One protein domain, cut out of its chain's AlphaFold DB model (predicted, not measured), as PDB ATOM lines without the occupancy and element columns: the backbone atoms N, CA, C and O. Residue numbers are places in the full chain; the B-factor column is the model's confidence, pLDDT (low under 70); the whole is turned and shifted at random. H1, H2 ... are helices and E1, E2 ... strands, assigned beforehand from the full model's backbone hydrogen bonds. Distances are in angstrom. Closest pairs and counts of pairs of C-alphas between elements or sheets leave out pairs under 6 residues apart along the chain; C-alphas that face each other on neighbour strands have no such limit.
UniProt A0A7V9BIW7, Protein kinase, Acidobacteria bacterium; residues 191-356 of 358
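What this domain is: This is residues 191 to 356 of the 358 residues of the protein "Protein kinase" of Acidobacteria bacterium (UniProt A0A7V9BIW7). A twisted sheet of five parallel strands is the core of a three-layer slab, with H4, H5 and H6 covering one face and H3 and H7 the other. Short H1 only just reaches the sheet, and H2 lies out beyond it. The printed part has 166 residues, with seven named helices and five named strands in the order E1 H1 H2 H3 E2 H4 E3 H5 E4 H6 E5 H7; the sheet's order is E2 E1 E3 E4 E5, and the class is mixed. It is compact, with a radius of gyration of the C-alphas of 14.8 A and spans of 39 by 36 by 31 A.

How they stand to each other: Begin at inner strand E1, residues 191 to 195, beside edge strand E2, residues 228 to 233: N 193 and O 230 are 2.8 A apart. On E1's other side find E3, residues 251 to 255, with N 194 and O 253 at 2.8 A. Next come E4, residues 293 to 298, with N 252 and O 293 at 2.9 A, and edge strand E5, residues 325 to 329, with N 328 and O 296 at 2.8 A. H5, residues 272 to 288, is over E4 at a height over the sheet of 10.5 A; E3, H5, E4 form a strand-helix-strand unit, two parallel neighbour strands joined through a helix, with a right-handed crossover. H6, residues 304 to 317, is over E5 on the same face; the C-alphas of Arg 307 and Leu 327 are their closest, 5.9 A apart. H4, residues 241 to 246, touches H5 through residues 281 to 288 of H5 alone, closest at C-alphas 245 and 285, 6.9 A. On the opposite face, H3, residues 214 to 222, is over E1, and H7, residues 341 to 355, is over E3 and E4. H3 and H7 touch about perpendicular at 75 degrees, closest at C-alphas 221 and 344, 5.8 A, with residues 344 to 348 of H7 alone. H1, residues 199 to 202, only grazes the sheet; H2, residues 205 to 208, is not on it. In H3 to H7 every O i to N i+4 pair is within hydrogen-bond range; H1 and H2 are too short for one.

Where its parts are: Find C-alpha 191 at (96.400, -15.692, -219.966), where E1 begins. H5 runs 24.9 A from C-alpha 272 at (76.491, -19.466, -237.218); H7 runs 20.9 A to C-alpha 355 at (99.698, -6.811, -221.663). H6 measures 20.1 A, E4 16.9 A and E2 16.7 A.

The domain as a whole: The two C-alphas farthest apart, Lys 209 and Pro 319, are 41.5 A apart. The printed part has no cut. The links E3 to H5 and E5 to H7 are long. Look for pLDDT under 70 at residues 197 to 212, 236 to 237, 262 to 268 and 332 to 337.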
ATOM      1  N   ILE A 191      96.925 -15.447-218.626       94.00
ATOM      2  CA  ILE A 191      96.400 -15.692-219.966       94.00
ATOM      3  C   ILE A 191      95.638 -17.013-219.964       94.00
ATOM      4  O   ILE A 191      96.213 -18.066-219.687       94.00
ATOM      5  N   VAL A 192      94.359 -16.968-220.335       92.25
ATOM      6  CA  VAL A 192      93.564 -18.176-220.575       92.25
ATOM      7  C   VAL A 192      93.606 -18.515-222.062       92.25
ATOM      8  O   VAL A 192      93.158 -17.734-222.905       92.25
ATOM      9  N   LEU A 193      94.152 -19.685-222.379       90.75
ATOM     10  CA  LEU A 193      94.243 -20.245-223.722       90.75
ATOM     11  C   LEU A 193      93.081 -21.215-223.935       90.75
ATOM     12  O   LEU A 193      93.041 -22.290-223.335       90.75
ATOM     13  N   MET A 194      92.139 -20.834-224.793       87.88
ATOM     14  CA  MET A 194      91.003 -21.676-225.145       87.88
ATOM     15  C   MET A 194      91.345 -22.527-226.361       87.88
ATOM     16  O   MET A 194      91.559 -22.020-227.467       87.88
ATOM     17  N   ASP A 195      91.408 -23.828-226.132       81.94
ATOM     18  CA  ASP A 195      91.819 -24.810-227.115       81.94
ATOM     19  C   ASP A 195      90.612 -25.385-227.850       81.94
ATOM     20  O   ASP A 195      89.631 -25.783-227.219       81.94
ATOM     21  N   SER A 196      90.661 -25.418-229.180       71.38
ATOM     22  CA  SER A 196      89.535 -25.854-230.013       71.38
ATOM     23  C   SER A 196      89.596 -27.365-230.252       71.38
ATOM     24  O   SER A 196      90.661 -27.876-230.596       71.38
ATOM     25  N   PRO A 197      88.465 -28.091-230.187       59.25
ATOM     26  CA  PRO A 197      88.445 -29.537-230.403       59.25
ATOM     27  C   PRO A 197      88.436 -29.911-231.892       59.25
ATOM     28  O   PRO A 197      88.271 -31.083-232.220       59.25
ATOM     29  N   VAL A 198      88.550 -28.931-232.802       62.00
ATOM     30  CA  VAL A 198      88.472 -29.132-234.257       62.00
ATOM     31  C   VAL A 198      89.856 -28.926-234.887       62.00
ATOM     32  O   VAL A 198      90.080 -27.923-235.571       62.00
ATOM     33  N   PRO A 199      90.802 -29.863-234.673       61.25
ATOM     34  CA  PRO A 199      92.177 -29.753-235.156       61.25
ATOM     35  C   PRO A 199      92.242 -29.525-236.670       61.25
ATOM     36  O   PRO A 199      93.090 -28.797-237.165       61.25
ATOM     37  N   GLU A 200      91.312 -30.100-237.427       57.25
ATOM     38  CA  GLU A 200      91.292 -30.037-238.892       57.25
ATOM     39  C   GLU A 200      91.016 -28.634-239.448       57.25
ATOM     40  O   GLU A 200      91.462 -28.311-240.546       57.25
ATOM     41  N   ARG A 201      90.324 -27.780-238.682       59.38
ATOM     42  CA  ARG A 201      90.099 -26.373-239.047       59.38
ATOM     43  C   ARG A 201      91.275 -25.478-238.685       59.38
ATOM     44  O   ARG A 201      91.306 -24.337-239.138       59.38
ATOM     45  N   VAL A 202      92.210 -25.964-237.867       54.06
ATOM     46  CA  VAL A 202      93.293 -25.143-237.311       54.06
ATOM     47  C   VAL A 202      94.693 -25.631-237.681       54.06
ATOM     48  O   VAL A 202      95.623 -24.829-237.644       54.06
ATOM     49  N   TYR A 203      94.850 -26.879-238.131       59.47
ATOM     50  CA  TYR A 203      96.143 -27.464-238.488       59.47
ATOM     51  C   TYR A 203      96.273 -27.870-239.949       59.47
ATOM     52  O   TYR A 203      95.318 -28.244-240.630       59.47
ATOM     53  N   ASP A 204      97.528 -27.895-240.380       55.47
ATOM     54  CA  ASP A 204      97.961 -28.563-241.597       55.47
ATOM     55  C   ASP A 204      98.156 -30.063-241.303       55.47
ATOM     56  O   ASP A 204      98.233 -30.499-240.149       55.47
ATOM     57  N   ALA A 205      98.247 -30.897-242.340       53.81
ATOM     58  CA  ALA A 205      98.363 -32.353-242.180       53.81
ATOM     59  C   ALA A 205      99.565 -32.806-241.318       53.81
ATOM     60  O   ALA A 205      99.477 -33.836-240.654       53.81
ATOM     61  N   ALA A 206     100.657 -32.032-241.287       51.94
ATOM     62  CA  ALA A 206     101.868 -32.352-240.530       51.94
ATOM     63  C   ALA A 206     101.685 -32.233-239.003       51.94
ATOM     64  O   ALA A 206     102.094 -33.134-238.277       51.94
ATOM     65  N   THR A 207     101.012 -31.187-238.507       51.75
ATOM     66  CA  THR A 207     100.778 -30.983-237.059       51.75
ATOM     67  C   THR A 207      99.789 -32.003-236.488       51.75
ATOM     68  O   THR A 207      99.928 -32.436-235.345       51.75
ATOM     69  N   ARG A 208      98.841 -32.481-237.309       56.38
ATOM     70  CA  ARG A 208      97.903 -33.554-236.930       56.38
ATOM     71  C   ARG A 208      98.602 -34.876-236.593       56.38
ATOM     72  O   ARG A 208      98.054 -35.668-235.831       56.38
ATOM     73  N   LYS A 209      99.802 -35.114-237.133       52.19
ATOM     74  CA  LYS A 209     100.551 -36.366-236.948       52.19
ATOM     75  C   LYS A 209     101.112 -36.530-235.527       52.19
ATOM     76  O   LYS A 209     101.231 -37.662-235.069       52.19
ATOM     77  N   ASP A 210     101.351 -35.424-234.816       54.34
ATOM     78  CA  ASP A 210     101.978 -35.416-233.483       54.34
ATOM     79  C   ASP A 210     100.975 -35.241-232.319       54.34
ATOM     80  O   ASP A 210     101.388 -35.186-231.164       54.34
ATOM     81  N   ARG A 211      99.660 -35.163-232.592       54.75
ATOM     82  CA  ARG A 211      98.581 -34.950-231.593       54.75
ATOM     83  C   ARG A 211      98.694 -33.664-230.737       54.75
ATOM     84  O   ARG A 211      98.089 -33.612-229.671       54.75
ATOM     85  N   GLY A 212      99.433 -32.642-231.177       62.44
ATOM     86  CA  GLY A 212      99.555 -31.361-230.453       62.44
ATOM     87  C   GLY A 212      98.337 -30.441-230.609       62.44
ATOM     88  O   GLY A 212      97.577 -30.588-231.572       62.44
ATOM     89  N   THR A 213      98.157 -29.494-229.675       73.25
ATOM     90  CA  THR A 213      97.052 -28.516-229.709       73.25
ATOM     91  C   THR A 213      97.493 -27.046-229.846       73.25
ATOM     92  O   THR A 213      98.667 -26.720-229.679       73.25
ATOM     93  N   ASN A 214      96.561 -26.117-230.118       74.50
ATOM     94  CA  ASN A 214      96.870 -24.691-230.290       74.50
ATOM     95  C   ASN A 214      97.362 -24.106-228.979       74.50
ATOM     96  O   ASN A 214      98.233 -23.242-228.959       74.50
ATOM     97  N   ALA A 215      96.774 -24.563-227.873       81.31
ATOM     98  CA  ALA A 215      97.209 -24.160-226.555       81.31
ATOM     99  C   ALA A 215      98.640 -24.636-226.272       81.31
ATOM    100  O   ALA A 215      99.352 -23.938-225.554       81.31
ATOM    101  N   ASP A 216      99.087 -25.764-226.833       82.38
ATOM    102  CA  ASP A 216     100.480 -26.218-226.729       82.38
ATOM    103  C   ASP A 216     101.429 -25.317-227.519       82.38
ATOM    104  O   ASP A 216     102.359 -24.768-226.931       82.38
ATOM    105  N   ASP A 217     101.143 -25.068-228.800       83.00
ATOM    106  CA  ASP A 217     101.980 -24.189-229.624       83.00
ATOM    107  C   ASP A 217     102.025 -22.754-229.046       83.00
ATOM    108  O   ASP A 217     103.087 -22.139-228.961       83.00
ATOM    109  N   LEU A 218     100.889 -22.219-228.575       87.56
ATOM    110  CA  LEU A 218     100.830 -20.915-227.900       87.56
ATOM    111  C   LEU A 218     101.592 -20.913-226.571       87.56
ATOM    112  O   LEU A 218     102.213 -19.909-226.229       87.56
ATOM    113  N   THR A 219     101.583 -22.023-225.831       88.94
ATOM    114  CA  THR A 219     102.392 -22.153-224.609       88.94
ATOM    115  C   THR A 219     103.872 -22.057-224.925       88.94
ATOM    116  O   THR A 219     104.601 -21.361-224.222       88.94
ATOM    117  N   ASP A 220     104.314 -22.690-226.008       87.69
ATOM    118  CA  ASP A 220     105.704 -22.621-226.444       87.69
ATOM    119  C   ASP A 220     106.076 -21.224-226.954       87.69
ATOM    120  O   ASP A 220     107.109 -20.678-226.559       87.69
ATOM    121  N   ILE A 221     105.209 -20.586-227.748       90.00
ATOM    122  CA  ILE A 221     105.413 -19.213-228.240       90.00
ATOM    123  C   ILE A 221     105.538 -18.212-227.086       90.00
ATOM    124  O   ILE A 221     106.341 -17.276-227.169       90.00
ATOM    125  N   LEU A 222     104.750 -18.382-226.023       92.94
ATOM    126  CA  LEU A 222     104.651 -17.431-224.913       92.94
ATOM    127  C   LEU A 222     105.528 -17.797-223.707       92.94
ATOM    128  O   LEU A 222     105.550 -17.040-222.742       92.94
ATOM    129  N   ARG A 223     106.279 -18.904-223.771       89.81
ATOM    130  CA  ARG A 223     107.074 -19.464-222.663       89.81
ATOM    131  C   ARG A 223     108.009 -18.463-221.976       89.81
ATOM    132  O   ARG A 223     108.197 -18.547-220.768       89.81
ATOM    133  N   ASP A 224     108.589 -17.538-222.739       89.75
ATOM    134  CA  ASP A 224     109.577 -16.573-222.231       89.75
ATOM    135  C   ASP A 224     108.944 -15.280-221.690       89.75
ATOM    136  O   ASP A 224     109.655 -14.384-221.238       89.75
ATOM    137  N   LEU A 225     107.620 -15.132-221.790       93.19
ATOM    138  CA  LEU A 225     106.930 -13.961-221.265       93.19
ATOM    139  C   LEU A 225     106.648 -14.146-219.767       93.19
ATOM    140  O   LEU A 225     106.351 -15.259-219.333       93.19
ATOM    141  N   PRO A 226     106.681 -13.068-218.964       93.62
ATOM    142  CA  PRO A 226     106.365 -13.124-217.540       93.62
ATOM    143  C   PRO A 226     104.846 -13.218-217.332       93.62
ATOM    144  O   PRO A 226     104.225 -12.293-216.821       93.62
ATOM    145  N   VAL A 227     104.235 -14.319-217.771       93.69
ATOM    146  CA  VAL A 227     102.784 -14.551-217.771       93.69
ATOM    147  C   VAL A 227     102.460 -15.922-217.177       93.69
ATOM    148  O   VAL A 227     103.244 -16.862-217.283       93.69
ATOM    149  N   GLN A 228     101.287 -16.051-216.564       93.62
ATOM    150  CA  GLN A 228     100.753 -17.330-216.117       93.62
ATOM    151  C   GLN A 228      99.773 -17.843-217.168       93.62
ATOM    152  O   GLN A 228      98.800 -17.168-217.494       93.62
ATOM    153  N   LEU A 229     100.016 -19.038-217.699       93.56
ATOM    154  CA  LEU A 229      99.169 -19.636-218.727       93.56
ATOM    155  C   LEU A 229      98.214 -20.653-218.099       93.56
ATOM    156  O   LEU A 229      98.652 -21.577-217.414       93.56
ATOM    157  N   HIS A 230      96.920 -20.513-218.375       91.81
ATOM    158  CA  HIS A 230      95.889 -21.486-218.015       91.81
ATOM    159  C   HIS A 230      95.219 -22.004-219.284       91.81
ATOM    160  O   HIS A 230      94.812 -21.217-220.136       91.81
ATOM    161  N   LYS A 231      95.119 -23.325-219.445       90.06
ATOM    162  CA  LYS A 231      94.546 -23.945-220.648       90.06
ATOM    163  C   LYS A 231      93.131 -24.430-220.368       90.06
ATOM    164  O   LYS A 231      92.904 -25.117-219.379       90.06
ATOM    165  N   GLU A 232      92.211 -24.145-221.281       86.25
ATOM    166  CA  GLU A 232      90.847 -24.672-221.254       86.25
ATOM    167  C   GLU A 232      90.524 -25.355-222.579       86.25
ATOM    168  O   GLU A 232      90.499 -24.717-223.630       86.25
ATOM    169  N   THR A 233      90.249 -26.657-222.538       83.69
ATOM    170  CA  THR A 233      89.796 -27.400-223.718       83.69
ATOM    171  C   THR A 233      88.313 -27.151-223.941       83.69
ATOM    172  O   THR A 233      87.475 -27.541-223.127       83.69
ATOM    173  N   THR A 234      87.988 -26.492-225.049       83.31
ATOM    174  CA  THR A 234      86.621 -26.093-225.395       83.31
ATOM    175  C   THR A 234      85.911 -27.125-226.260       83.31
ATOM    176  O   THR A 234      86.505 -28.065-226.787       83.31
ATOM    177  N   SER A 235      84.596 -26.963-226.378       77.25
ATOM    178  CA  SER A 235      83.740 -27.709-227.293       77.25
ATOM    179  C   SER A 235      82.408 -26.998-227.488       77.25
ATOM    180  O   SER A 235      82.070 -26.069-226.746       77.25
ATOM    181  N   ALA A 236      81.606 -27.470-228.444       68.88
ATOM    182  CA  ALA A 236      80.224 -27.023-228.619       68.88
ATOM    183  C   ALA A 236      79.361 -27.141-227.347       68.88
ATOM    184  O   ALA A 236      78.384 -26.412-227.219       68.88
ATOM    185  N   LEU A 237      79.748 -27.990-226.389       65.00
ATOM    186  CA  LEU A 237      79.033 -28.208-225.127       65.00
ATOM    187  C   LEU A 237      79.765 -27.635-223.901       65.00
ATOM    188  O   LEU A 237      79.290 -27.782-222.780       65.00
ATOM    189  N   TRP A 238      80.929 -27.002-224.075       79.25
ATOM    190  CA  TRP A 238      81.741 -26.491-222.962       79.25
ATOM    191  C   TRP A 238      81.021 -25.375-222.195       79.25
ATOM    192  O   TRP A 238      80.647 -24.389-222.812       79.25
ATOM    193  N   HIS A 239      80.833 -25.509-220.884       71.19
ATOM    194  CA  HIS A 239      80.089 -24.559-220.039       71.19
ATOM    195  C   HIS A 239      80.850 -24.299-218.728       71.19
ATOM    196  O   HIS A 239      80.412 -24.661-217.637       71.19
ATOM    197  N   ARG A 240      82.076 -23.774-218.839       81.31
ATOM    198  CA  ARG A 240      82.964 -23.514-217.689       81.31
ATOM    199  C   ARG A 240      83.428 -22.060-217.648       81.31
ATOM    200  O   ARG A 240      84.548 -21.763-217.246       81.31
ATOM    201  N   GLU A 241      82.564 -21.139-218.059       86.62
ATOM    202  CA  GLU A 241      82.833 -19.702-218.059       86.62
ATOM    203  C   GLU A 241      83.217 -19.192-216.663       86.62
ATOM    204  O   GLU A 241      84.129 -18.379-216.527       86.62
ATOM    205  N   ASP A 242      82.590 -19.730-215.619       79.50
ATOM    206  CA  ASP A 242      82.909 -19.389-214.230       79.50
ATOM    207  C   ASP A 242      84.310 -19.855-213.815       79.50
ATOM    208  O   ASP A 242      84.967 -19.189-213.018       79.50
ATOM    209  N   GLU A 243      84.814 -20.960-214.376       84.00
ATOM    210  CA  GLU A 243      86.195 -21.404-214.141       84.00
ATOM    211  C   GLU A 243      87.206 -20.459-214.785       84.00
ATOM    212  O   GLU A 243      88.258 -20.211-214.198       84.00
ATOM    213  N   VAL A 244      86.865 -19.876-215.942       88.69
ATOM    214  CA  VAL A 244      87.667 -18.818-216.572       88.69
ATOM    215  C   VAL A 244      87.699 -17.575-215.685       88.69
ATOM    216  O   VAL A 244      88.772 -17.022-215.466       88.69
ATOM    217  N   LEU A 245      86.557 -17.161-215.124       88.38
ATOM    218  CA  LEU A 245      86.488 -15.990-214.241       88.38
ATOM    219  C   LEU A 245      87.279 -16.170-212.942       88.38
ATOM    220  O   LEU A 245      87.923 -15.226-212.495       88.38
ATOM    221  N   LYS A 246      87.306 -17.380-212.369       89.56
ATOM    222  CA  LYS A 246      88.121 -17.686-211.177       89.56
ATOM    223  C   LYS A 246      89.620 -17.449-211.387       89.56
ATOM    224  O   LYS A 246      90.333 -17.262-210.407       89.56
ATOM    225  N   GLN A 247      90.097 -17.457-212.634       92.12
ATOM    226  CA  GLN A 247      91.501 -17.178-212.952       92.12
ATOM    227  C   GLN A 247      91.833 -15.679-212.982       92.12
ATOM    228  O   GLN A 247      93.008 -15.340-213.099       92.12
ATOM    229  N   HIS A 248      90.835 -14.786-212.919       92.88
ATOM    230  CA  HIS A 248      91.002 -13.336-213.094       92.88
ATOM    231  C   HIS A 248      91.867 -12.980-214.325       92.88
ATOM    232  O   HIS A 248      92.931 -12.361-214.202       92.88
ATOM    233  N   PRO A 249      91.459 -13.412-215.536       96.44
ATOM    234  CA  PRO A 249      92.303 -13.350-216.719       96.44
ATOM    235  C   PRO A 249      92.611 -11.906-217.121       96.44
ATOM    236  O   PRO A 249      91.719 -11.080-217.312       96.44
ATOM    237  N   SER A 250      93.889 -11.615-217.354       97.38
ATOM    238  CA  SER A 250      94.326 -10.371-217.998       97.38
ATOM    239  C   SER A 250      94.097 -10.420-219.515       97.38
ATOM    240  O   SER A 250      93.769  -9.407-220.136       97.38
ATOM    241  N   LEU A 251      94.223 -11.609-220.114       97.75
ATOM    242  CA  LEU A 251      94.008 -11.851-221.539       97.75
ATOM    243  C   LEU A 251      93.325 -13.205-221.758       97.75
ATOM    244  O   LEU A 251      93.718 -14.208-221.166       97.75
ATOM    245  N   VAL A 252      92.340 -13.255-222.653       97.56
ATOM    246  CA  VAL A 252      91.793 -14.519-223.169       97.56
ATOM    247  C   VAL A 252      92.150 -14.647-224.643       97.56
ATOM    248  O   VAL A 252      91.863 -13.750-225.441       97.56
ATOM    249  N   MET A 253      92.774 -15.764-225.007       95.94
ATOM    250  CA  MET A 253      93.113 -16.093-226.388       95.94
ATOM    251  C   MET A 253      92.338 -17.323-226.834       95.94
ATOM    252  O   MET A 253      92.377 -18.354-226.167       95.94
ATOM    253  N   MET A 254      91.648 -17.234-227.968       93.44
ATOM    254  CA  MET A 254      90.793 -18.321-228.440       93.44
ATOM    255  C   MET A 254      90.678 -18.367-229.961       93.44
ATOM    256  O   MET A 254      90.688 -17.331-230.625       93.44
ATOM    257  N   HIS A 255      90.506 -19.560-230.526       90.94
ATOM    258  CA  HIS A 255      90.168 -19.677-231.943       90.94
ATOM    259  C   HIS A 255      88.687 -19.326-232.162       90.94
ATOM    260  O   HIS A 255      87.839 -19.634-231.318       90.94
ATOM    261  N   LEU A 256      88.326 -18.752-233.312       88.38
ATOM    262  CA  LEU A 256      86.933 -18.401-233.627       88.38
ATOM    263  C   LEU A 256      85.990 -19.623-233.592       88.38
ATOM    264  O   LEU A 256      84.805 -19.479-233.295       88.38
ATOM    265  N   SER A 257      86.520 -20.827-233.842       83.38
ATOM    266  CA  SER A 257      85.789 -22.102-233.782       83.38
ATOM    267  C   SER A 257      85.879 -22.835-232.437       83.38
ATOM    268  O   SER A 257      85.586 -24.028-232.394       83.38
ATOM    269  N   SER A 258      86.299 -22.185-231.346       83.88
ATOM    270  CA  SER A 258      86.424 -22.838-230.024       83.88
ATOM    271  C   SER A 258      85.123 -23.540-229.598       83.88
ATOM    272  O   SER A 258      85.133 -24.652-229.084       83.88
ATOM    273  N   PHE A 259      83.977 -22.952-229.936       83.44
ATOM    274  CA  PHE A 259      82.657 -23.507-229.627       83.44
ATOM    275  C   PHE A 259      81.962 -24.188-230.809       83.44
ATOM    276  O   PHE A 259      80.744 -24.350-230.785       83.44
ATOM    277  N   ALA A 260      82.701 -24.542-231.860       77.56
ATOM    278  CA  ALA A 260      82.133 -25.231-233.010       77.56
ATOM    279  C   ALA A 260      81.845 -26.701-232.704       77.56
ATOM    280  O   ALA A 260      82.587 -27.347-231.961       77.56
ATOM    281  N   GLU A 261      80.792 -27.239-233.318       71.50
ATOM    282  CA  GLU A 261      80.619 -28.686-233.363       71.50
ATOM    283  C   GLU A 261      81.686 -29.307-234.281       71.50
ATOM    284  O   GLU A 261      82.118 -28.670-235.255       71.50
ATOM    285  N   PRO A 262      82.124 -30.545-233.996       67.19
ATOM    286  CA  PRO A 262      82.955 -31.302-234.920       67.19
ATOM    287  C   PRO A 262      82.296 -31.370-236.301       67.19
ATOM    288  O   PRO A 262      81.085 -31.533-236.423       67.19
ATOM    289  N   THR A 263      83.098 -31.244-237.353       64.25
ATOM    290  CA  THR A 263      82.634 -31.364-238.735       64.25
ATOM    291  C   THR A 263      83.475 -32.401-239.455       64.25
ATOM    292  O   THR A 263      84.664 -32.523-239.178       64.25
ATOM    293  N   THR A 264      82.856 -33.144-240.367       60.47
ATOM    294  CA  THR A 264      83.546 -34.088-241.254       60.47
ATOM    295  C   THR A 264      84.233 -33.392-242.429       60.47
ATOM    296  O   THR A 264      85.025 -34.019-243.123       60.47
ATOM    297  N   ASP A 265      83.914 -32.115-242.673       67.25
ATOM    298  CA  ASP A 265      84.544 -31.288-243.697       67.25
ATOM    299  C   ASP A 265      85.120 -30.003-243.068       67.25
ATOM    300  O   ASP A 265      84.380 -29.060-242.762       67.25
ATOM    301  N   PRO A 266      86.446 -29.915-242.884       60.56
ATOM    302  CA  PRO A 266      87.086 -28.741-242.299       60.56
ATOM    303  C   PRO A 266      87.005 -27.487-243.178       60.56
ATOM    304  O   PRO A 266      87.219 -26.386-242.666       60.56
ATOM    305  N   THR A 267      86.681 -27.622-244.469       67.00
ATOM    306  CA  THR A 267      86.530 -26.487-245.393       67.00
ATOM    307  C   THR A 267      85.142 -25.856-245.339       67.00
ATOM    308  O   THR A 267      84.961 -24.715-245.769       67.00
ATOM    309  N   SER A 268      84.170 -26.553-244.744       67.81
ATOM    310  CA  SER A 268      82.817 -26.042-244.574       67.81
ATOM    311  C   SER A 268      82.798 -24.743-243.751       67.81
ATOM    312  O   SER A 268      83.553 -24.600-242.775       67.81
ATOM    313  N   PRO A 269      81.894 -23.792-244.063       70.31
ATOM    314  CA  PRO A 269      81.743 -22.565-243.291       70.31
ATOM    315  C   PRO A 269      81.597 -22.836-241.792       70.31
ATOM    316  O   PRO A 269      81.109 -23.886-241.360       70.31
ATOM    317  N   LEU A 270      82.068 -21.900-240.969       71.94
ATOM    318  CA  LEU A 270      81.855 -21.992-239.530       71.94
ATOM    319  C   LEU A 270      80.360 -21.847-239.234       71.94
ATOM    320  O   LEU A 270      79.707 -20.946-239.761       71.94
ATOM    321  N   GLN A 271      79.833 -22.726-238.387       72.44
ATOM    322  CA  GLN A 271      78.416 -22.732-238.047       72.44
ATOM    323  C   GLN A 271      78.023 -21.390-237.386       72.44
ATOM    324  O   GLN A 271      78.761 -20.904-236.519       72.44
ATOM    325  N   PRO A 272      76.886 -20.770-237.761       70.44
ATOM    326  CA  PRO A 272      76.491 -19.466-237.218       70.44
ATOM    327  C   PRO A 272      76.372 -19.445-235.687       70.44
ATOM    328  O   PRO A 272      76.795 -18.486-235.043       70.44
ATOM    329  N   ASN A 273      75.863 -20.529-235.092       71.56
ATOM    330  CA  ASN A 273      75.751 -20.702-233.640       71.56
ATOM    331  C   ASN A 273      77.116 -20.636-232.924       71.56
ATOM    332  O   ASN A 273      77.199 -20.064-231.840       71.56
ATOM    333  N   ALA A 274      78.189 -21.152-233.530       77.88
ATOM    334  CA  ALA A 274      79.526 -21.157-232.946       77.88
ATOM    335  C   ALA A 274      80.102 -19.739-232.839       77.88
ATOM    336  O   ALA A 274      80.642 -19.368-231.798       77.88
ATOM    337  N   GLN A 275      79.941 -18.914-233.883       82.50
ATOM    338  CA  GLN A 275      80.367 -17.509-233.833       82.50
ATOM    339  C   GLN A 275      79.572 -16.713-232.799       82.50
ATOM    340  O   GLN A 275      80.141 -15.924-232.045       82.50
ATOM    341  N   GLU A 276      78.261 -16.935-232.743       81.94
ATOM    342  CA  GLU A 276      77.382 -16.290-231.771       81.94
ATOM    343  C   GLU A 276      77.746 -16.661-230.332       81.94
ATOM    344  O   GLU A 276      77.812 -15.786-229.466       81.94
ATOM    345  N   ARG A 277      78.072 -17.934-230.092       84.81
ATOM    346  CA  ARG A 277      78.542 -18.425-228.797       84.81
ATOM    347  C   ARG A 277      79.889 -17.824-228.413       84.81
ATOM    348  O   ARG A 277      80.040 -17.378-227.279       84.81
ATOM    349  N   THR A 278      80.814 -17.698-229.366       90.38
ATOM    350  CA  THR A 278      82.082 -16.981-229.160       90.38
ATOM    351  C   THR A 278      81.825 -15.545-228.714       90.38
ATOM    352  O   THR A 278      82.330 -15.133-227.675       90.38
ATOM    353  N   ARG A 279      80.974 -14.786-229.417       91.50
ATOM    354  CA  ARG A 279      80.649 -13.404-229.017       91.50
ATOM    355  C   ARG A 279      79.994 -13.332-227.636       91.50
ATOM    356  O   ARG A 279      80.338 -12.448-226.854       91.50
ATOM    357  N   ALA A 280      79.066 -14.241-227.335       88.12
ATOM    358  CA  ALA A 280      78.388 -14.295-226.042       88.12
ATOM    359  C   ALA A 280      79.363 -14.560-224.888       88.12
ATOM    360  O   ALA A 280      79.302 -13.866-223.876       88.12
ATOM    361  N   PHE A 281      80.296 -15.497-225.069       94.00
ATOM    362  CA  PHE A 281      81.361 -15.780-224.111       94.00
ATOM    363  C   PHE A 281      82.252 -14.556-223.861       94.00
ATOM    364  O   PHE A 281      82.453 -14.165-222.712       94.00
ATOM    365  N   LEU A 282      82.721 -13.893-224.928       94.75
ATOM    366  CA  LEU A 282      83.516 -12.666-224.802       94.75
ATOM    367  C   LEU A 282      82.750 -11.597-224.012       94.75
ATOM    368  O   LEU A 282      83.303 -10.986-223.103       94.75
ATOM    369  N   GLY A 283      81.467 -11.400-224.329       90.12
ATOM    370  CA  GLY A 283      80.598 -10.461-223.625       90.12
ATOM    371  C   GLY A 283      80.416 -10.803-222.144       90.12
ATOM    372  O   GLY A 283      80.454  -9.901-221.310       90.12
ATOM    373  N   TYR A 284      80.258 -12.088-221.814       91.12
ATOM    374  CA  TYR A 284      80.144 -12.575-220.437       91.12
ATOM    375  C   TYR A 284      81.395 -12.244-219.619       91.12
ATOM    376  O   TYR A 284      81.295 -11.565-218.595       91.12
ATOM    377  N   VAL A 285      82.576 -12.636-220.112       89.81
ATOM    378  CA  VAL A 285      83.848 -12.365-219.427       89.81
ATOM    379  C   VAL A 285      84.100 -10.865-219.330       89.81
ATOM    380  O   VAL A 285      84.462 -10.367-218.273       89.81
ATOM    381  N   ALA A 286      83.827 -10.113-220.394       92.06
ATOM    382  CA  ALA A 286      84.025  -8.668-220.427       92.06
ATOM    383  C   ALA A 286      83.160  -7.894-219.423       92.06
ATOM    384  O   ALA A 286      83.571  -6.815-218.988       92.06
ATOM    385  N   LEU A 287      81.963  -8.396-219.105       89.00
ATOM    386  CA  LEU A 287      81.072  -7.797-218.110       89.00
ATOM    387  C   LEU A 287      81.526  -8.095-216.679       89.00
ATOM    388  O   LEU A 287      81.402  -7.223-215.823       89.00
ATOM    389  N   ALA A 288      82.026  -9.306-216.432       88.62
ATOM    390  CA  ALA A 288      82.496  -9.723-215.114       88.62
ATOM    391  C   ALA A 288      83.900  -9.182-214.788       88.62
ATOM    392  O   ALA A 288      84.138  -8.764-213.660       88.62
ATOM    393  N   GLU A 289      84.792  -9.130-215.782       90.62
ATOM    394  CA  GLU A 289      86.189  -8.699-215.666       90.62
ATOM    395  C   GLU A 289      86.476  -7.531-216.639       90.62
ATOM    396  O   GLU A 289      86.841  -7.715-217.812       90.62
ATOM    397  N   PRO A 290      86.299  -6.271-216.188       89.06
ATOM    398  CA  PRO A 290      86.458  -5.089-217.040       89.06
ATOM    399  C   PRO A 290      87.880  -4.882-217.581       89.06
ATOM    400  O   PRO A 290      88.052  -4.190-218.584       89.06
ATOM    401  N   GLY A 291      88.890  -5.466-216.927       91.25
ATOM    402  CA  GLY A 291      90.300  -5.366-217.314       91.25
ATOM    403  C   GLY A 291      90.743  -6.366-218.383       91.25
ATOM    404  O   GLY A 291      91.775  -6.148-219.017       91.25
ATOM    405  N   THR A 292      89.976  -7.435-218.622       96.56
ATOM    406  CA  THR A 292      90.369  -8.499-219.554       96.56
ATOM    407  C   THR A 292      90.386  -8.004-220.997       96.56
ATOM    408  O   THR A 292      89.428  -7.379-221.467       96.56
ATOM    409  N   LYS A 293      91.468  -8.307-221.717       97.94
ATOM    410  CA  LYS A 293      91.590  -8.113-223.171       97.94
ATOM    411  C   LYS A 293      91.363  -9.449-223.895       97.94
ATOM    412  O   LYS A 293      91.495 -10.515-223.296       97.94
ATOM    413  N   PHE A 294      91.015  -9.407-225.179       97.88
ATOM    414  CA  PHE A 294      90.623 -10.594-225.944       97.88
ATOM    415  C   PHE A 294      91.307 -10.642-227.307       97.88
ATOM    416  O   PHE A 294      91.224  -9.693-228.090       97.88
ATOM    417  N   VAL A 295      91.910 -11.789-227.620       96.81
ATOM    418  CA  VAL A 295      92.389 -12.111-228.967       96.81
ATOM    419  C   VAL A 295      91.623 -13.320-229.471       96.81
ATOM    420  O   VAL A 295      91.796 -14.440-228.991       96.81
ATOM    421  N   VAL A 296      90.791 -13.087-230.478       94.69
ATOM    422  CA  VAL A 296      90.193 -14.149-231.277       94.69
ATOM    423  C   VAL A 296      91.076 -14.344-232.496       94.69
ATOM    424  O   VAL A 296      91.407 -13.371-233.166       94.69
ATOM    425  N   TYR A 297      91.468 -15.571-232.808       91.62
ATOM    426  CA  TYR A 297      92.232 -15.858-234.021       91.62
ATOM    427  C   TYR A 297      91.467 -16.794-234.958       91.62
ATOM    428  O   TYR A 297      90.633 -17.588-234.519       91.62
ATOM    429  N   SER A 298      91.690 -16.662-236.265       87.50
ATOM    430  CA  SER A 298      90.985 -17.434-237.294       87.50
ATOM    431  C   SER A 298      91.828 -17.592-238.555       87.50
ATOM    432  O   SER A 298      92.558 -16.675-238.931       87.50
ATOM    433  N   ARG A 299      91.665 -18.724-239.247       79.31
ATOM    434  CA  ARG A 299      92.158 -18.902-240.624       79.31
ATOM    435  C   ARG A 299      91.322 -18.153-241.663       79.31
ATOM    436  O   ARG A 299      91.812 -17.833-242.737       79.31
ATOM    437  N   GLY A 300      90.062 -17.853-241.350       73.94
ATOM    438  CA  GLY A 300      89.231 -16.978-242.179       73.94
ATOM    439  C   GLY A 300      89.621 -15.503-242.030       73.94
ATOM    440  O   GLY A 300      90.544 -15.165-241.288       73.94
ATOM    441  N   PHE A 301      88.863 -14.616-242.678       81.00
ATOM    442  CA  PHE A 301      88.993 -13.161-242.533       81.00
ATOM    443  C   PHE A 301      90.377 -12.627-242.927       81.00
ATOM    444  O   PHE A 301      91.015 -11.926-242.141       81.00
ATOM    445  N   ALA A 302      90.871 -12.966-244.122       81.88
ATOM    446  CA  ALA A 302      92.183 -12.517-244.601       81.88
ATOM    447  C   ALA A 302      92.247 -10.988-244.796       81.88
ATOM    448  O   ALA A 302      93.273 -10.360-244.511       81.88
ATOM    449  N   ALA A 303      91.138 -10.365-245.200       88.56
ATOM    450  CA  ALA A 303      91.046  -8.921-245.367       88.56
ATOM    451  C   ALA A 303      90.859  -8.195-244.021       88.56
ATOM    452  O   ALA A 303      90.015  -8.570-243.207       88.56
ATOM    453  N   GLN A 304      91.604  -7.104-243.804       89.94
ATOM    454  CA  GLN A 304      91.476  -6.277-242.593       89.94
ATOM    455  C   GLN A 304      90.054  -5.724-242.424       89.94
ATOM    456  O   GLN A 304      89.513  -5.784-241.326       89.94
ATOM    457  N   ALA A 305      89.421  -5.286-243.517       93.06
ATOM    458  CA  ALA A 305      88.064  -4.747-243.488       93.06
ATOM    459  C   ALA A 305      87.032  -5.751-242.941       93.06
ATOM    460  O   ALA A 305      86.162  -5.372-242.163       93.06
ATOM    461  N   GLU A 306      87.139  -7.038-243.287       91.94
ATOM    462  CA  GLU A 306      86.235  -8.074-242.762       91.94
ATOM    463  C   GLU A 306      86.427  -8.280-241.255       91.94
ATOM    464  O   GLU A 306      85.458  -8.486-240.519       91.94
ATOM    465  N   ARG A 307      87.678  -8.192-240.783       93.44
ATOM    466  CA  ARG A 307      87.993  -8.278-239.353       93.44
ATOM    467  C   ARG A 307      87.436  -7.088-238.583       93.44
ATOM    468  O   ARG A 307      86.824  -7.285-237.535       93.44
ATOM    469  N   ASP A 308      87.600  -5.884-239.122       94.31
ATOM    470  CA  ASP A 308      87.097  -4.649-238.518       94.31
ATOM    471  C   ASP A 308      85.568  -4.661-238.434       94.31
ATOM    472  O   ASP A 308      85.000  -4.297-237.402       94.31
ATOM    473  N   VAL A 309      84.893  -5.162-239.479       94.44
ATOM    474  CA  VAL A 309      83.446  -5.392-239.450       94.44
ATOM    475  C   VAL A 309      83.105  -6.333-238.300       94.44
ATOM    476  O   VAL A 309      82.389  -5.911-237.395       94.44
ATOM    477  N   TRP A 310      83.670  -7.545-238.258       93.19
ATOM    478  CA  TRP A 310      83.367  -8.532-237.213       93.19
ATOM    479  C   TRP A 310      83.568  -7.984-235.790       93.19
ATOM    480  O   TRP A 310      82.725  -8.206-234.912       93.19
ATOM    481  N   VAL A 311      84.659  -7.243-235.563       95.94
ATOM    482  CA  VAL A 311      84.950  -6.573-234.286       95.94
ATOM    483  C   VAL A 311      83.874  -5.536-233.973       95.94
ATOM    484  O   VAL A 311      83.268  -5.598-232.903       95.94
ATOM    485  N   SER A 312      83.556  -4.649-234.918       95.44
ATOM    486  CA  SER A 312      82.555  -3.596-234.720       95.44
ATOM    487  C   SER A 312      81.163  -4.151-234.395       95.44
ATOM    488  O   SER A 312      80.460  -3.608-233.541       95.44
ATOM    489  N   GLU A 313      80.759  -5.266-235.013       93.88
ATOM    490  CA  GLU A 313      79.473  -5.908-234.720       93.88
ATOM    491  C   GLU A 313      79.450  -6.511-233.317       93.88
ATOM    492  O   GLU A 313      78.450  -6.406-232.599       93.88
ATOM    493  N   THR A 314      80.569  -7.113-232.919       93.25
ATOM    494  CA  THR A 314      80.744  -7.732-231.605       93.25
ATOM    495  C   THR A 314      80.701  -6.675-230.500       93.25
ATOM    496  O   THR A 314      79.951  -6.826-229.536       93.25
ATOM    497  N   GLU A 315      81.410  -5.559-230.671       95.44
ATOM    498  CA  GLU A 315      81.396  -4.427-229.735       95.44
ATOM    499  C   GLU A 315      80.054  -3.688-229.706       95.44
ATOM    500  O   GLU A 315      79.627  -3.192-228.661       95.44
ATOM    501  N   ARG A 316      79.353  -3.612-230.844       93.81
ATOM    502  CA  ARG A 316      78.002  -3.043-230.911       93.81
ATOM    503  C   ARG A 316      77.019  -3.870-230.090       93.81
ATOM    504  O   ARG A 316      76.174  -3.295-229.406       93.81
ATOM    505  N   ARG A 317      77.133  -5.199-230.141       91.69
ATOM    506  CA  ARG A 317      76.294  -6.112-229.354       91.69
ATOM    507  C   ARG A 317      76.662  -6.120-227.874       91.69
ATOM    508  O   ARG A 317      75.769  -6.151-227.031       91.69
ATOM    509  N   PHE A 318      77.954  -6.074-227.563       91.81
ATOM    510  CA  PHE A 318      78.474  -6.086-226.200       91.81
ATOM    511  C   PHE A 318      79.360  -4.854-225.971       91.81
ATOM    512  O   PHE A 318      80.581  -4.945-226.098       91.81
ATOM    513  N   PRO A 319      78.780  -3.699-225.586       93.69
ATOM    514  CA  PRO A 319      79.526  -2.446-225.429       93.69
ATOM    515  C   PRO A 319      80.701  -2.512-224.450       93.69
ATOM    516  O   PRO A 319      81.632  -1.720-224.571       93.69
ATOM    517  N   ALA A 320      80.677  -3.456-223.504       91.88
ATOM    518  CA  ALA A 320      81.791  -3.706-222.596       91.88
ATOM    519  C   ALA A 320      83.082  -4.085-223.347       91.88
ATOM    520  O   ALA A 320      84.161  -3.769-222.861       91.88
ATOM    521  N   LEU A 321      82.996  -4.707-224.527       94.56
ATOM    522  CA  LEU A 321      84.155  -5.143-225.316       94.56
ATOM    523  C   LEU A 321      84.863  -4.019-226.085       94.56
ATOM    524  O   LEU A 321      85.911  -4.287-226.668       94.56
ATOM    525  N   ARG A 322      84.332  -2.788-226.100       96.06
ATOM    526  CA  ARG A 322      84.876  -1.681-226.905       96.06
ATOM    527  C   ARG A 322      86.361  -1.438-226.646       96.06
ATOM    528  O   ARG A 322      86.749  -1.123-225.523       96.06
ATOM    529  N   GLY A 323      87.171  -1.560-227.695       94.62
ATOM    530  CA  GLY A 323      88.623  -1.391-227.652       94.62
ATOM    531  C   GLY A 323      89.374  -2.529-226.955       94.62
ATOM    532  O   GLY A 323      90.577  -2.409-226.734       94.62
ATOM    533  N   ARG A 324      88.692  -3.623-226.590       95.75
ATOM    534  CA  ARG A 324      89.267  -4.754-225.839       95.75
ATOM    535  C   ARG A 324      89.303  -6.064-226.616       95.75
ATOM    536  O   ARG A 324      89.960  -6.993-226.156       95.75
ATOM    537  N   VAL A 325      88.622  -6.159-227.757       96.62
ATOM    538  CA  VAL A 325      88.603  -7.363-228.599       96.62
ATOM    539  C   VAL A 325      89.337  -7.127-229.909       96.62
ATOM    540  O   VAL A 325      89.178  -6.096-230.557       96.62
ATOM    541  N   GLN A 326      90.144  -8.102-230.312       95.25
ATOM    542  CA  GLN A 326      90.836  -8.095-231.593       95.25
ATOM    543  C   GLN A 326      90.637  -9.432-232.300       95.25
ATOM    544  O   GLN A 326      90.702 -10.486-231.667       95.25
ATOM    545  N   LEU A 327      90.419  -9.379-233.614       94.31
ATOM    546  CA  LEU A 327      90.419 -10.551-234.483       94.31
ATOM    547  C   LEU A 327      91.747 -10.596-235.251       94.31
ATOM    548  O   LEU A 327      92.102  -9.640-235.938       94.31
ATOM    549  N   MET A 328      92.488 -11.694-235.121       91.62
ATOM    550  CA  MET A 328      93.775 -11.922-235.774       91.62
ATOM    551  C   MET A 328      93.630 -12.990-236.861       91.62
ATOM    552  O   MET A 328      93.130 -14.085-236.604       91.62
ATOM    553  N   HIS A 329      94.071 -12.673-238.077       89.00
ATOM    554  CA  HIS A 329      94.167 -13.661-239.146       89.00
ATOM    555  C   HIS A 329      95.453 -14.471-238.999       89.00
ATOM    556  O   HIS A 329      96.514 -13.915-238.715       89.00
ATOM    557  N   ILE A 330      95.329 -15.777-239.193       84.94
ATOM    558  CA  ILE A 330      96.396 -16.755-239.051       84.94
ATOM    559  C   ILE A 330      96.431 -17.595-240.349       84.94
ATOM    560  O   ILE A 330      95.488 -18.353-240.581       84.94
ATOM    561  N   PRO A 331      97.445 -17.441-241.225       74.69
ATOM    562  CA  PRO A 331      97.470 -18.062-242.559       74.69
ATOM    563  C   PRO A 331      97.618 -19.597-242.515       74.69
ATOM    564  O   PRO A 331      98.164 -20.141-241.560       74.69
ATOM    565  N   GLY A 332      97.127 -20.315-243.535       63.62
ATOM    566  CA  GLY A 332      96.974 -21.784-243.518       63.62
ATOM    567  C   GLY A 332      97.748 -22.566-244.590       63.62
ATOM    568  O   GLY A 332      97.445 -23.735-244.818       63.62
ATOM    569  N   ASP A 333      98.717 -21.951-245.267       56.00
ATOM    570  CA  ASP A 333      99.137 -22.403-246.602       56.00
ATOM    571  C   ASP A 333     100.467 -23.189-246.600       56.00
ATOM    572  O   ASP A 333     101.316 -22.997-247.469       56.00
ATOM    573  N   GLY A 334     100.653 -24.109-245.646       53.19
ATOM    574  CA  GLY A 334     101.739 -25.096-245.696       53.19
ATOM    575  C   GLY A 334     102.996 -24.724-244.912       53.19
ATOM    576  O   GLY A 334     104.008 -24.316-245.476       53.19
ATOM    577  N   ASN A 335     102.915 -24.940-243.602       44.84
ATOM    578  CA  ASN A 335     103.960 -25.324-242.645       44.84
ATOM    579  C   ASN A 335     103.400 -24.921-241.288       44.84
ATOM    580  O   ASN A 335     103.317 -23.733-241.004       44.84
ATOM    581  N   ALA A 336     102.982 -25.921-240.503       53.06
ATOM    582  CA  ALA A 336     102.512 -25.834-239.121       53.06
ATOM    583  C   ALA A 336     102.327 -24.394-238.606       53.06
ATOM    584  O   ALA A 336     103.253 -23.772-238.102       53.06
ATOM    585  N   THR A 337     101.114 -23.879-238.755       65.44
ATOM    586  CA  THR A 337     100.757 -22.462-238.679       65.44
ATOM    587  C   THR A 337     101.342 -21.661-237.501       65.44
ATOM    588  O   THR A 337     101.853 -20.567-237.703       65.44
ATOM    589  N   PHE A 338     101.327 -22.187-236.272       70.44
ATOM    590  CA  PHE A 338     101.954 -21.520-235.118       70.44
ATOM    591  C   PHE A 338     103.459 -21.795-234.984       70.44
ATOM    592  O   PHE A 338     104.176 -21.027-234.345       70.44
ATOM    593  N   ARG A 339     103.955 -22.867-235.609       70.56
ATOM    594  CA  ARG A 339     105.383 -23.208-235.671       70.56
ATOM    595  C   ARG A 339     106.127 -22.400-236.737       70.56
ATOM    596  O   ARG A 339     107.356 -22.402-236.732       70.56
ATOM    597  N   ASP A 340     105.417 -21.693-237.620       78.94
ATOM    598  CA  ASP A 340     106.016 -20.660-238.462       78.94
ATOM    599  C   ASP A 340     106.600 -19.529-237.581       78.94
ATOM    600  O   ASP A 340     105.860 -18.865-236.840       78.94
ATOM    601  N   PRO A 341     107.917 -19.252-237.655       82.31
ATOM    602  CA  PRO A 341     108.552 -18.240-236.813       82.31
ATOM    603  C   PRO A 341     108.025 -16.817-237.023       82.31
ATOM    604  O   PRO A 341     108.198 -15.969-236.143       82.31
ATOM    605  N   GLN A 342     107.448 -16.487-238.184       84.56
ATOM    606  CA  GLN A 342     106.838 -15.167-238.389       84.56
ATOM    607  C   GLN A 342     105.516 -15.057-237.627       84.56
ATOM    608  O   GLN A 342     105.320 -14.094-236.885       84.56
ATOM    609  N   THR A 343     104.665 -16.075-237.731       84.38
ATOM    610  CA  THR A 343     103.390 -16.164-237.014       84.38
ATOM    611  C   THR A 343     103.600 -16.185-235.501       84.38
ATOM    612  O   THR A 343     102.989 -15.384-234.789       84.38
ATOM    613  N   GLY A 344     104.534 -17.001-234.997       87.62
ATOM    614  CA  GLY A 344     104.879 -17.031-233.572       87.62
ATOM    615  C   GLY A 344     105.366 -15.673-233.044       87.62
ATOM    616  O   GLY A 344     104.924 -15.221-231.986       87.62
ATOM    617  N   ARG A 345     106.209 -14.961-233.810       89.50
ATOM    618  CA  ARG A 345     106.638 -13.594-233.463       89.50
ATOM    619  C   ARG A 345     105.474 -12.608-233.448       89.50
ATOM    620  O   ARG A 345     105.363 -11.835-232.503       89.50
ATOM    621  N   ALA A 346     104.595 -12.652-234.447       89.12
ATOM    622  CA  ALA A 346     103.433 -11.771-234.514       89.12
ATOM    623  C   ALA A 346     102.493 -11.963-233.312       89.12
ATOM    624  O   ALA A 346     102.024 -10.982-232.735       89.12
ATOM    625  N   VAL A 347     102.261 -13.215-232.900       91.25
ATOM    626  CA  VAL A 347     101.482 -13.541-231.697       91.25
ATOM    627  C   VAL A 347     102.169 -13.007-230.439       91.25
ATOM    628  O   VAL A 347     101.528 -12.326-229.638       91.25
ATOM    629  N   ARG A 348     103.471 -13.268-230.271       92.94
ATOM    630  CA  ARG A 348     104.241 -12.823-229.099       92.94
ATOM    631  C   ARG A 348     104.227 -11.300-228.950       92.94
ATOM    632  O   ARG A 348     103.897 -10.803-227.878       92.94
ATOM    633  N   GLU A 349     104.525 -10.563-230.019       92.31
ATOM    634  CA  GLU A 349     104.503  -9.093-230.010       92.31
ATOM    635  C   GLU A 349     103.101  -8.546-229.732       92.31
ATOM    636  O   GLU A 349     102.937  -7.558-229.016       92.31
ATOM    637  N   ARG A 350     102.062  -9.228-230.227       92.81
ATOM    638  CA  ARG A 350     100.683  -8.852-229.925       92.81
ATOM    639  C   ARG A 350     100.357  -9.006-228.443       92.81
ATOM    640  O   ARG A 350      99.751  -8.102-227.871       92.81
ATOM    641  N   VAL A 351     100.746 -10.122-227.828       94.38
ATOM    642  CA  VAL A 351     100.538 -10.359-226.392       94.38
ATOM    643  C   VAL A 351     101.302  -9.331-225.565       94.38
ATOM    644  O   VAL A 351     100.718  -8.756-224.651       94.38
ATOM    645  N   LYS A 352     102.558  -9.032-225.921       93.81
ATOM    646  CA  LYS A 352     103.348  -7.988-225.256       93.81
ATOM    647  C   LYS A 352     102.659  -6.630-225.293       93.81
ATOM    648  O   LYS A 352     102.483  -6.017-224.249       93.81
ATOM    649  N   LEU A 353     102.208  -6.202-226.471       93.06
ATOM    650  CA  LEU A 353     101.514  -4.926-226.641       93.06
ATOM    651  C   LEU A 353     100.189  -4.880-225.871       93.06
ATOM    652  O   LEU A 353      99.836  -3.853-225.308       93.06
ATOM    653  N   LEU A 354      99.437  -5.982-225.841       93.38
ATOM    654  CA  LEU A 354      98.174  -6.037-225.106       93.38
ATOM    655  C   LEU A 354      98.374  -6.093-223.596       93.38
ATOM    656  O   LEU A 354      97.519  -5.604-222.874       93.38
ATOM    657  N   LEU A 355      99.449  -6.686-223.099       93.00
ATOM    658  CA  LEU A 355      99.698  -6.811-221.663       93.00
ATOM    659  C   LEU A 355     100.708  -5.784-221.137       93.00
ATOM    660  O   LEU A 355     101.099  -5.875-219.978       93.00
ATOM    661  N   ASP A 356     101.108  -4.824-221.976       91.94
ATOM    662  CA  ASP A 356     102.099  -3.792-221.661       91.94
ATOM    663  C   ASP A 356     103.416  -4.397-221.116       91.94
ATOM    664  O   ASP A 356     104.017  -3.900-220.164       91.94
TER     665      ASP A 356